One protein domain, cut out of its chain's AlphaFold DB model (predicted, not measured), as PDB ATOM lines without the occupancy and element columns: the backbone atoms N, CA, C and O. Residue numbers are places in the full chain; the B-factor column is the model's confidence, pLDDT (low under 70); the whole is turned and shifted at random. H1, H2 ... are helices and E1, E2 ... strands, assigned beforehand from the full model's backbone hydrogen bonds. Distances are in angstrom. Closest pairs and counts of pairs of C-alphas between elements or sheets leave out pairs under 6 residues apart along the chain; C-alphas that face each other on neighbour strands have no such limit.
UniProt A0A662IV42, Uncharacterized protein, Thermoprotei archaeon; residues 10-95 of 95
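This is residues 10 to 95 of the 95 residues of an uncharacterized protein of Thermoprotei archaeon (UniProt A0A662IV42). A strongly twisted wall of four strands has H1 over one face, in two layers, while the long helix H2 grazes the sheet with residues 74 to 81 and runs on past it, residues 90 to 95 sticking out. The printed part has 86 residues, in the order E1, E2, H1, E3, E4, H2; the sheet, E2 E1 E3 E4, is antiparallel. The class is mixed, only just loose, close to compact, with radius of gyration 14.5 A and spans 49 by 29 by 19 A.

E1 is residues 10 to 16, from C-alpha 10 at (125.156, 110.968, 153.314), E2 21 to 26, E3 47 to 54, E4 60 to 64. H1 is residues 31 to 43, and H2 74 to 93, 28.4 A long, ending at C-alpha 93 (113.061, 74.027, 160.373).

Within hydrogen-bond range are N 13 and O 50 of E1 and E3, 2.8 A; in hairpin E1 and E2, N 14 and O 23, 2.9 A; in hairpin E3 and E4, N 53 and O 61, 2.8 A. H1 is on the sheet at a height of 8.9 A; its closest C-alphas to E3 are Leu 38 and Phe 48, 7.1 A. E2, H1 and E3 make a split strand-helix-strand unit, E1 between its strands, with a right-handed crossover. H1 and H2 are apart; every O i to N i+4 pair in both is within range.

The printed part has no cut and no long link; pLDDT is under 70 in residues 71 to 95.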
ATOM      1  N   ALA A  10     125.383 112.332 153.767       89.81
ATOM      2  CA  ALA A  10     125.156 110.968 153.314       89.81
ATOM      3  C   ALA A  10     125.610 109.930 154.349       89.81
ATOM      4  O   ALA A  10     126.580 110.143 155.083       89.81
ATOM      5  N   HIS A  11     124.917 108.792 154.372       91.75
ATOM      6  CA  HIS A  11     125.234 107.642 155.209       91.75
ATOM      7  C   HIS A  11     125.282 106.356 154.388       91.75
ATOM      8  O   HIS A  11     124.368 106.062 153.618       91.75
ATOM      9  N   LEU A  12     126.294 105.532 154.637       91.00
ATOM     10  CA  LEU A  12     126.277 104.121 154.284       91.00
ATOM     11  C   LEU A  12     125.175 103.409 155.075       91.00
ATOM     12  O   LEU A  12     125.027 103.615 156.282       91.00
ATOM     13  N   THR A  13     124.440 102.534 154.402       89.19
ATOM     14  CA  THR A  13     123.325 101.785 154.977       89.19
ATOM     15  C   THR A  13     123.647 100.304 155.011       89.19
ATOM     16  O   THR A  13     124.036  99.707 154.004       89.19
ATOM     17  N   PHE A  14     123.450  99.708 156.182       89.12
ATOM     18  CA  PHE A  14     123.685  98.295 156.423       89.12
ATOM     19  C   PHE A  14     122.467  97.627 157.046       89.12
ATOM     20  O   PHE A  14     121.743  98.244 157.831       89.12
ATOM     21  N   VAL A  15     122.284  96.340 156.769       86.06
ATOM     22  CA  VAL A  15     121.206  95.524 157.336       86.06
ATOM     23  C   VAL A  15     121.757  94.257 157.967       86.06
ATOM     24  O   VAL A  15     122.637  93.612 157.417       86.06
ATOM     25  N   ASN A  16     121.216  93.871 159.117       85.06
ATOM     26  CA  ASN A  16     121.415  92.547 159.689       85.06
ATOM     27  C   ASN A  16     120.052  91.861 159.758       85.06
ATOM     28  O   ASN A  16     119.210  92.191 160.601       85.06
ATOM     29  N   ALA A  17     119.828  90.924 158.839       77.69
ATOM     30  CA  ALA A  17     118.551  90.238 158.697       77.69
ATOM     31  C   ALA A  17     118.242  89.334 159.898       77.69
ATOM     32  O   ALA A  17     117.109  89.322 160.380       77.69
ATOM     33  N   ALA A  18     119.257  88.634 160.416       79.38
ATOM     34  CA  ALA A  18     119.124  87.739 161.565       79.38
ATOM     35  C   ALA A  18     118.666  88.489 162.825       79.38
ATOM     36  O   ALA A  18     117.885  87.968 163.615       79.38
ATOM     37  N   GLN A  19     119.112  89.736 162.984       81.31
ATOM     38  CA  GLN A  19     118.757  90.591 164.116       81.31
ATOM     39  C   GLN A  19     117.600  91.552 163.816       81.31
ATOM     40  O   GLN A  19     117.177  92.281 164.710       81.31
ATOM     41  N   SER A  20     117.085  91.586 162.580       78.69
ATOM     42  CA  SER A  20     116.108  92.586 162.120       78.69
ATOM     43  C   SER A  20     116.535  94.033 162.421       78.69
ATOM     44  O   SER A  20     115.724  94.849 162.863       78.69
ATOM     45  N   ARG A  21     117.817  94.354 162.196       79.19
ATOM     46  CA  ARG A  21     118.409  95.674 162.478       79.19
ATOM     47  C   ARG A  21     118.915  96.365 161.218       79.19
ATOM     48  O   ARG A  21     119.354  95.710 160.276       79.19
ATOM     49  N   MET A  22     118.898  97.695 161.249       84.44
ATOM     50  CA  MET A  22     119.481  98.567 160.233       84.44
ATOM     51  C   MET A  22     120.458  99.535 160.904       84.44
ATOM     52  O   MET A  22     120.221  99.975 162.029       84.44
ATOM     53  N   LEU A  23     121.561  99.830 160.226       87.25
ATOM     54  CA  LEU A  23     122.599 100.750 160.680       87.25
ATOM     55  C   LEU A  23     122.857 101.804 159.606       87.25
ATOM     56  O   LEU A  23     122.989 101.470 158.428       87.25
ATOM     57  N   PHE A  24     122.999 103.051 160.049       89.06
ATOM     58  CA  PHE A  24     123.414 104.187 159.234       89.06
ATOM     59  C   PHE A  24     124.754 104.684 159.752       89.06
ATOM     60  O   PHE A  24     124.888 105.000 160.934       89.06
ATOM     61  N   ILE A  25     125.755 104.710 158.883       91.06
ATOM     62  CA  ILE A  25     127.113 105.137 159.221       91.06
ATOM     63  C   ILE A  25     127.455 106.304 158.312       91.06
ATOM     64  O   ILE A  25     127.252 106.202 157.108       91.06
ATOM     65  N   LEU A  26     127.949 107.409 158.876       91.88
ATOM     66  CA  LEU A  26     128.375 108.567 158.086       91.88
ATOM     67  C   LEU A  26     129.365 108.147 156.998       91.88
ATOM     68  O   LEU A  26     130.140 107.206 157.191       91.88
ATOM     69  N   MET A  27     129.327 108.843 155.861       92.00
ATOM     70  CA  MET A  27     130.262 108.569 154.777       92.00
ATOM     71  C   MET A  27     131.710 108.621 155.285       92.00
ATOM     72  O   MET A  27     132.097 109.613 155.909       92.00
ATOM     73  N   PRO A  28     132.503 107.571 155.026       92.12
ATOM     74  CA  PRO A  28     133.908 107.565 155.380       92.12
ATOM     75  C   PRO A  28     134.658 108.636 154.594       92.12
ATOM     76  O   PRO A  28     134.309 108.981 153.463       92.12
ATOM     77  N   SER A  29     135.717 109.140 155.211       91.62
ATOM     78  CA  SER A  29     136.578 110.187 154.659       91.62
ATOM     79  C   SER A  29     137.586 109.659 153.633       91.62
ATOM     80  O   SER A  29     138.162 110.437 152.874       91.62
ATOM     81  N   SER A  30     137.798 108.340 153.595       94.19
ATOM     82  CA  SER A  30     138.738 107.687 152.689       94.19
ATOM     83  C   SER A  30     138.250 106.315 152.225       94.19
ATOM     84  O   SER A  30     137.378 105.685 152.832       94.19
ATOM     85  N   PHE A  31     138.851 105.828 151.139       91.69
ATOM     86  CA  PHE A  31     138.584 104.487 150.628       91.69
ATOM     87  C   PHE A  31     139.047 103.392 151.601       91.69
ATOM     88  O   PHE A  31     138.332 102.414 151.802       91.69
ATOM     89  N   ASP A  32     140.186 103.578 152.270       96.81
ATOM     90  CA  ASP A  32     140.684 102.621 153.266       96.81
ATOM     91  C   ASP A  32     139.721 102.498 154.455       96.81
ATOM     92  O   ASP A  32     139.448 101.400 154.950       96.81
ATOM     93  N   GLU A  33     139.157 103.626 154.894       95.38
ATOM     94  CA  GLU A  33     138.146 103.652 155.946       95.38
ATOM     95  C   GLU A  33     136.863 102.936 155.501       95.38
ATOM     96  O   GLU A  33     136.311 102.139 156.264       95.38
ATOM     97  N   LEU A  34     136.432 103.147 154.250       92.44
ATOM     98  CA  LEU A  34     135.312 102.419 153.656       92.44
ATOM     99  C   LEU A  34     135.561 100.907 153.657       92.44
ATOM    100  O   LEU A  34     134.722 100.148 154.143       92.44
ATOM    101  N   GLN A  35     136.710 100.455 153.151       94.31
ATOM    102  CA  GLN A  35     137.048  99.032 153.092       94.31
ATOM    103  C   GLN A  35     137.079  98.395 154.483       94.31
ATOM    104  O   GLN A  35     136.540  97.299 154.679       94.31
ATOM    105  N   ARG A  36     137.671  99.089 155.463       96.50
ATOM    106  CA  ARG A  36     137.699  98.638 156.856       96.50
ATOM    107  C   ARG A  36     136.285  98.490 157.414       96.50
ATOM    108  O   ARG A  36     135.959  97.430 157.943       96.50
ATOM    109  N   LEU A  37     135.436  99.505 157.243       95.12
ATOM    110  CA  LEU A  37     134.046  99.476 157.703       95.12
ATOM    111  C   LEU A  37     133.260  98.324 157.073       95.12
ATOM    112  O   LEU A  37     132.591  97.585 157.792       95.12
ATOM    113  N   LEU A  38     133.363  98.127 155.757       92.75
ATOM    114  CA  LEU A  38     132.677  97.027 155.071       92.75
ATOM    115  C   LEU A  38     133.084  95.665 155.653       92.75
ATOM    116  O   LEU A  38     132.222  94.832 155.942       92.75
ATOM    117  N   LYS A  39     134.385  95.453 155.888       95.50
ATOM    118  CA  LYS A  39     134.909  94.208 156.462       95.50
ATOM    119  C   LYS A  39     134.451  93.995 157.908       95.50
ATOM    120  O   LYS A  39     133.992  92.907 158.249       95.50
ATOM    121  N   GLU A  40     134.551  95.023 158.748       96.56
ATOM    122  CA  GLU A  40     134.140  94.965 160.155       96.56
ATOM    123  C   GLU A  40     132.642  94.689 160.300       96.56
ATOM    124  O   GLU A  40     132.237  93.861 161.115       96.56
ATOM    125  N   ARG A  41     131.801  95.350 159.495       95.25
ATOM    126  CA  ARG A  41     130.345  95.163 159.540       95.25
ATOM    127  C   ARG A  41     129.934  93.791 159.022       95.25
ATOM    128  O   ARG A  41     129.122  93.137 159.676       95.25
ATOM    129  N   SER A  42     130.558  93.315 157.946       91.00
ATOM    130  CA  SER A  42     130.351  91.952 157.444       91.00
ATOM    131  C   SER A  42     130.660  90.894 158.512       91.00
ATOM    132  O   SER A  42     129.842  90.009 158.757       91.00
ATOM    133  N   GLY A  43     131.761  91.051 159.260       93.69
ATOM    134  CA  GLY A  43     132.101  90.167 160.386       93.69
ATOM    135  C   GLY A  43     131.071  90.143 161.526       93.69
ATOM    136  O   GLY A  43     131.033  89.193 162.301       93.69
ATOM    137  N   LEU A  44     130.206  91.159 161.612       94.19
ATOM    138  CA  LEU A  44     129.109  91.265 162.583       94.19
ATOM    139  C   LEU A  44     127.745  90.845 161.996       94.19
ATOM    140  O   LEU A  44     126.708  91.060 162.629       94.19
ATOM    141  N   GLY A  45     127.726  90.278 160.786       89.62
ATOM    142  CA  GLY A  45     126.508  89.855 160.092       89.62
ATOM    143  C   GLY A  45     125.701  91.002 159.481       89.62
ATOM    144  O   GLY A  45     124.503  90.844 159.246       89.62
ATOM    145  N   TYR A  46     126.327  92.163 159.271       88.69
ATOM    146  CA  TYR A  46     125.720  93.281 158.557       88.69
ATOM    147  C   TYR A  46     126.133  93.281 157.085       88.69
ATOM    148  O   TYR A  46     127.317  93.253 156.758       88.69
ATOM    149  N   GLU A  47     125.148  93.400 156.206       88.50
ATOM    150  CA  GLU A  47     125.315  93.518 154.763       88.50
ATOM    151  C   GLU A  47     125.133  94.974 154.340       88.50
ATOM    152  O   GLU A  47     124.184  95.637 154.762       88.50
ATOM    153  N   PHE A  48     126.049  95.482 153.518       89.25
ATOM    154  CA  PHE A  48     125.911  96.798 152.900       89.25
ATOM    155  C   PHE A  48     124.852  96.748 151.795       89.25
ATOM    156  O   PHE A  48     124.890  95.853 150.954       89.25
ATOM    157  N   VAL A  49     123.927  97.709 151.788       85.50
ATOM    158  CA  VAL A  49     122.800  97.732 150.835       85.50
ATOM    159  C   VAL A  49     122.698  99.016 150.017       85.50
ATOM    160  O   VAL A  49     121.934  99.051 149.058       85.50
ATOM    161  N   GLY A  50     123.451 100.059 150.373       88.62
ATOM    162  CA  GLY A  50     123.424 101.327 149.649       88.62
ATOM    163  C   GLY A  50     123.664 102.544 150.535       88.62
ATOM    164  O   GLY A  50     124.206 102.440 151.637       88.62
ATOM    165  N   VAL A  51     123.248 103.711 150.053       89.06
ATOM    166  CA  VAL A  51     123.490 105.013 150.684       89.06
ATOM    167  C   VAL A  51     122.173 105.766 150.860       89.06
ATOM    168  O   VAL A  51     121.341 105.785 149.958       89.06
ATOM    169  N   SER A  52     121.996 106.415 152.011       87.50
ATOM    170  CA  SER A  52     120.996 107.479 152.174       87.50
ATOM    171  C   SER A  52     121.656 108.832 152.068       87.50
ATOM    172  O   SER A  52     122.672 109.077 152.714       87.50
ATOM    173  N   VAL A  53     121.045 109.731 151.312       88.25
ATOM    174  CA  VAL A  53     121.455 111.123 151.187       88.25
ATOM    175  C   VAL A  53     120.344 111.987 151.760       88.25
ATOM    176  O   VAL A  53     119.277 112.116 151.167       88.25
ATOM    177  N   ASN A  54     120.594 112.587 152.919       86.75
ATOM    178  CA  ASN A  54     119.733 113.621 153.474       86.75
ATOM    179  C   ASN A  54     120.064 114.925 152.756       86.75
ATOM    180  O   ASN A  54     121.174 115.440 152.887       86.75
ATOM    181  N   ARG A  55     119.132 115.446 151.967       85.19
ATOM    182  CA  ARG A  55     119.297 116.702 151.237       85.19
ATOM    183  C   ARG A  55     119.003 117.896 152.148       85.19
ATOM    184  O   ARG A  55     118.395 117.769 153.209       85.19
ATOM    185  N   ALA A  56     119.450 119.080 151.732       84.81
ATOM    186  CA  ALA A  56     119.271 120.315 152.501       84.81
ATOM    187  C   ALA A  56     117.794 120.741 152.638       84.81
ATOM    188  O   ALA A  56     117.452 121.466 153.565       84.81
ATOM    189  N   ASP A  57     116.927 120.269 151.739       85.00
ATOM    190  CA  ASP A  57     115.474 120.470 151.782       85.00
ATOM    191  C   ASP A  57     114.751 119.491 152.731       85.00
ATOM    192  O   ASP A  57     113.528 119.520 152.836       85.00
ATOM    193  N   GLY A  58     115.497 118.623 153.425       81.25
ATOM    194  CA  GLY A  58     114.961 117.614 154.337       81.25
ATOM    195  C   GLY A  58     114.467 116.341 153.649       81.25
ATOM    196  O   GLY A  58     114.047 115.414 154.341       81.25
ATOM    197  N   SER A  59     114.530 116.258 152.316       82.25
ATOM    198  CA  SER A  59     114.226 115.021 151.598       82.25
ATOM    199  C   SER A  59     115.359 114.001 151.743       82.25
ATOM    200  O   SER A  59     116.533 114.358 151.888       82.25
ATOM    201  N   VAL A  60     115.008 112.714 151.707       81.69
ATOM    202  CA  VAL A  60     115.980 111.615 151.714       81.69
ATOM    203  C   VAL A  60     115.958 110.919 150.365       81.69
ATOM    204  O   VAL A  60     114.931 110.386 149.946       81.69
ATOM    205  N   GLU A  61     117.104 110.906 149.702       85.94
ATOM    206  CA  GLU A  61     117.333 110.136 148.486       85.94
ATOM    207  C   GLU A  61     118.075 108.845 148.821       85.94
ATOM    208  O   GLU A  61     119.030 108.840 149.599       85.94
ATOM    209  N   TRP A  62     117.634 107.744 148.219       84.50
ATOM    210  CA  TRP A  62     118.245 106.436 148.403       84.50
ATOM    211  C   TRP A  62     118.971 106.020 147.145       84.50
ATOM    212  O   TRP A  62     118.416 106.065 146.047       84.50
ATOM    213  N   LEU A  63     120.206 105.582 147.337       85.69
ATOM    214  CA  LEU A  63     121.039 105.008 146.301       85.69
ATOM    215  C   LEU A  63     121.293 103.543 146.650       85.69
ATOM    216  O   LEU A  63     121.551 103.220 147.813       85.69
ATOM    217  N   ASP A  64     121.215 102.656 145.664       82.12
ATOM    218  CA  ASP A  64     121.591 101.254 145.847       82.12
ATOM    219  C   ASP A  64     123.118 101.083 146.010       82.12
ATOM    220  O   ASP A  64     123.883 102.051 146.073       82.12
ATOM    221  N   ALA A  65     123.587  99.838 146.109       82.50
ATOM    222  CA  ALA A  65     125.015  99.542 146.230       82.50
ATOM    223  C   ALA A  65     125.840  99.945 144.986       82.50
ATOM    224  O   ALA A  65     127.053 100.111 145.099       82.50
ATOM    225  N   GLU A  66     125.199 100.130 143.827       82.69
ATOM    226  CA  GLU A  66     125.804 100.659 142.596       82.69
ATOM    227  C   GLU A  66     125.664 102.188 142.488       82.69
ATOM    228  O   GLU A  66     126.011 102.774 141.461       82.69
ATOM    229  N   LEU A  67     125.178 102.839 143.550       83.69
ATOM    230  CA  LEU A  67     124.915 104.273 143.647       83.69
ATOM    231  C   LEU A  67     123.844 104.784 142.671       83.69
ATOM    232  O   LEU A  67     123.818 105.971 142.337       83.69
ATOM    233  N   LYS A  68     122.936 103.915 142.226       83.00
ATOM    234  CA  LYS A  68     121.809 104.307 141.378       83.00
ATOM    235  C   LYS A  68     120.619 104.727 142.242       83.00
ATOM    236  O   LYS A  68     120.310 104.032 143.215       83.00
ATOM    237  N   PRO A  69     119.922 105.824 141.893       83.56
ATOM    238  CA  PRO A  69     118.704 106.222 142.585       83.56
ATOM    239  C   PRO A  69     117.676 105.095 142.593       83.56
ATOM    240  O   PRO A  69     117.371 104.510 141.552       83.56
ATOM    241  N   THR A  70     117.114 104.819 143.765       76.94
ATOM    242  CA  THR A  70     116.039 103.844 143.930       76.94
ATOM    243  C   THR A  70     114.806 104.514 144.519       76.94
ATOM    244  O   THR A  70     114.880 105.287 145.471       76.94
ATOM    245  N   THR A  71     113.642 104.220 143.939       69.00
ATOM    246  CA  THR A  71     112.337 104.692 144.434       69.00
ATOM    247  C   THR A  71     111.805 103.827 145.574       69.00
ATOM    248  O   THR A  71     110.769 104.127 146.162       69.00
ATOM    249  N   SER A  72     112.479 102.713 145.862       61.28
ATOM    250  CA  SER A  72     112.134 101.821 146.962       61.28
ATOM    251  C   SER A  72     112.645 102.437 148.256       61.28
ATOM    252  O   SER A  72     113.851 102.451 148.500       61.28
ATOM    253  N   GLU A  73     111.740 102.916 149.109       57.66
ATOM    254  CA  GLU A  73     112.109 103.269 150.478       57.66
ATOM    255  C   GLU A  73     112.847 102.090 151.154       57.66
ATOM    256  O   GLU A  73     112.539 100.920 150.886       57.66
ATOM    257  N   PRO A  74     113.776 102.356 152.088       56.47
ATOM    258  CA  PRO A  74     114.579 101.341 152.780       56.47
ATOM    259  C   PRO A  74     113.737 100.254 153.414       56.47
ATOM    260  O   PRO A  74     114.181  99.118 153.548       56.47
ATOM    261  N   TRP A  75     112.514 100.606 153.814       49.16
ATOM    262  CA  TRP A  75     111.577  99.681 154.413       49.16
ATOM    263  C   TRP A  75     111.067  98.643 153.413       49.16
ATOM    264  O   TRP A  75     110.900  97.496 153.797       49.16
ATOM    265  N   ALA A  76     110.907  98.969 152.127       59.50
ATOM    266  CA  ALA A  76     110.555  97.989 151.097       59.50
ATOM    267  C   ALA A  76     111.706  96.996 150.844       59.50
ATOM    268  O   ALA A  76     111.471  95.787 150.731       59.50
ATOM    269  N   MET A  77     112.958  97.466 150.856       55.28
ATOM    270  CA  MET A  77     114.139  96.593 150.797       55.28
ATOM    271  C   MET A  77     114.288  95.759 152.079       55.28
ATOM    272  O   MET A  77     114.470  94.544 152.005       55.28
ATOM    273  N   ALA A  78     114.090  96.356 153.257       51.75
ATOM    274  CA  ALA A  78     114.092  95.665 154.548       51.75
ATOM    275  C   ALA A  78     112.927  94.663 154.693       51.75
ATOM    276  O   ALA A  78     113.089  93.600 155.290       51.75
ATOM    277  N   CYS A  79     111.753  94.948 154.125       54.50
ATOM    278  CA  CYS A  79     110.604  94.042 154.060       54.50
ATOM    279  C   CYS A  79     110.873  92.871 153.114       54.50
ATOM    280  O   CYS A  79     110.500  91.735 153.420       54.50
ATOM    281  N   THR A  80     111.559  93.122 152.000       53.75
ATOM    282  CA  THR A  80     112.056  92.069 151.105       53.75
ATOM    283  C   THR A  80     113.084  91.191 151.833       53.75
ATOM    284  O   THR A  80     112.991  89.964 151.773       53.75
ATOM    285  N   PHE A  81     113.954  91.790 152.654       51.47
ATOM    286  CA  PHE A  81     114.849  91.088 153.582       51.47
ATOM    287  C   PHE A  81     114.103  90.253 154.633       51.47
ATOM    288  O   PHE A  81     114.405  89.072 154.781       51.47
ATOM    289  N   LYS A  82     113.089  90.797 155.325       50.50
ATOM    290  CA  LYS A  82     112.260  90.045 156.291       50.50
ATOM    291  C   LYS A  82     111.560  88.854 155.636       50.50
ATOM    292  O   LYS A  82     111.515  87.774 156.220       50.50
ATOM    293  N   ARG A  83     111.044  89.017 154.411       52.66
ATOM    294  CA  ARG A  83     110.442  87.918 153.635       52.66
ATOM    295  C   ARG A  83     111.463  86.839 153.267       52.66
ATOM    296  O   ARG A  83     111.132  85.657 153.349       52.66
ATOM    297  N   ASN A  84     112.682  87.223 152.895       52.03
ATOM    298  CA  ASN A  84     113.751  86.276 152.577       52.03
ATOM    299  C   ASN A  84     114.294  85.563 153.828       52.03
ATOM    300  O   ASN A  84     114.455  84.344 153.800       52.03
ATOM    301  N   ALA A  85     114.452  86.269 154.950       48.16
ATOM    302  CA  ALA A  85     114.840  85.691 156.236       48.16
ATOM    303  C   ALA A  85     113.786  84.697 156.762       48.16
ATOM    304  O   ALA A  85     114.119  83.565 157.103       48.16
ATOM    305  N   ALA A  86     112.498  85.062 156.724       55.81
ATOM    306  CA  ALA A  86     111.401  84.165 157.103       55.81
ATOM    307  C   ALA A  86     111.335  82.899 156.223       55.81
ATOM    308  O   ALA A  86     111.009  81.814 156.706       55.81
ATOM    309  N   ARG A  87     111.673  83.012 154.929       55.31
ATOM    310  CA  ARG A  87     111.786  81.858 154.019       55.31
ATOM    311  C   ARG A  87     112.970  80.951 154.346       55.31
ATOM    312  O   ARG A  87     112.825  79.735 154.239       55.31
ATOM    313  N   MET A  88     114.120  81.513 154.710       46.88
ATOM    314  CA  MET A  88     115.302  80.736 155.094       46.88
ATOM    315  C   MET A  88     115.087  79.980 156.404       46.88
ATOM    316  O   MET A  88     115.388  78.791 156.454       46.88
ATOM    317  N   ILE A  89     114.492  80.626 157.410       51.28
ATOM    318  CA  ILE A  89     114.160  79.998 158.700       51.28
ATOM    319  C   ILE A  89     113.228  78.796 158.484       51.28
ATOM    320  O   ILE A  89     113.566  77.687 158.887       51.28
ATOM    321  N   ARG A  90     112.143  78.957 157.711       52.81
ATOM    322  CA  ARG A  90     111.248  77.834 157.363       52.81
ATOM    323  C   ARG A  90     111.947  76.675 156.647       52.81
ATOM    324  O   ARG A  90     111.524  75.536 156.786       52.81
ATOM    325  N   ARG A  91     112.976  76.937 155.834       48.72
ATOM    326  CA  ARG A  91     113.739  75.874 155.151       48.72
ATOM    327  C   ARG A  91     114.696  75.137 156.085       48.72
ATOM    328  O   ARG A  91     115.005  73.985 155.809       48.72
ATOM    329  N   MET A  92     115.176  75.792 157.139       45.72
ATOM    330  CA  MET A  92     116.028  75.171 158.155       45.72
ATOM    331  C   MET A  92     115.212  74.356 159.167       45.72
ATOM    332  O   MET A  92     115.696  73.326 159.610       45.72
ATOM    333  N   GLU A  93     113.974  74.761 159.473       53.03
ATOM    334  CA  GLU A  93     113.061  74.027 160.373       53.03
ATOM    335  C   GLU A  93     112.441  72.760 159.750       53.03
ATOM    336  O   GLU A  93     111.951  71.901 160.473       53.03
ATOM    337  N   MET A  94     112.444  72.628 158.418       49.78
ATOM    338  CA  MET A  94     111.954  71.432 157.705       49.78
ATOM    339  C   MET A  94     113.055  70.394 157.413       49.78
ATOM    340  O   MET A  94     112.841  69.500 156.593       49.78
ATOM    341  N   ARG A  95     114.241  70.540 158.013       44.66
ATOM    342  CA  ARG A  95     115.387  69.643 157.826       44.66
ATOM    343  C   ARG A  95     115.626  68.758 159.037       44.66
ATOM    344  O   ARG A  95     115.455  69.261 160.165       44.66
TER     345      ARG A  95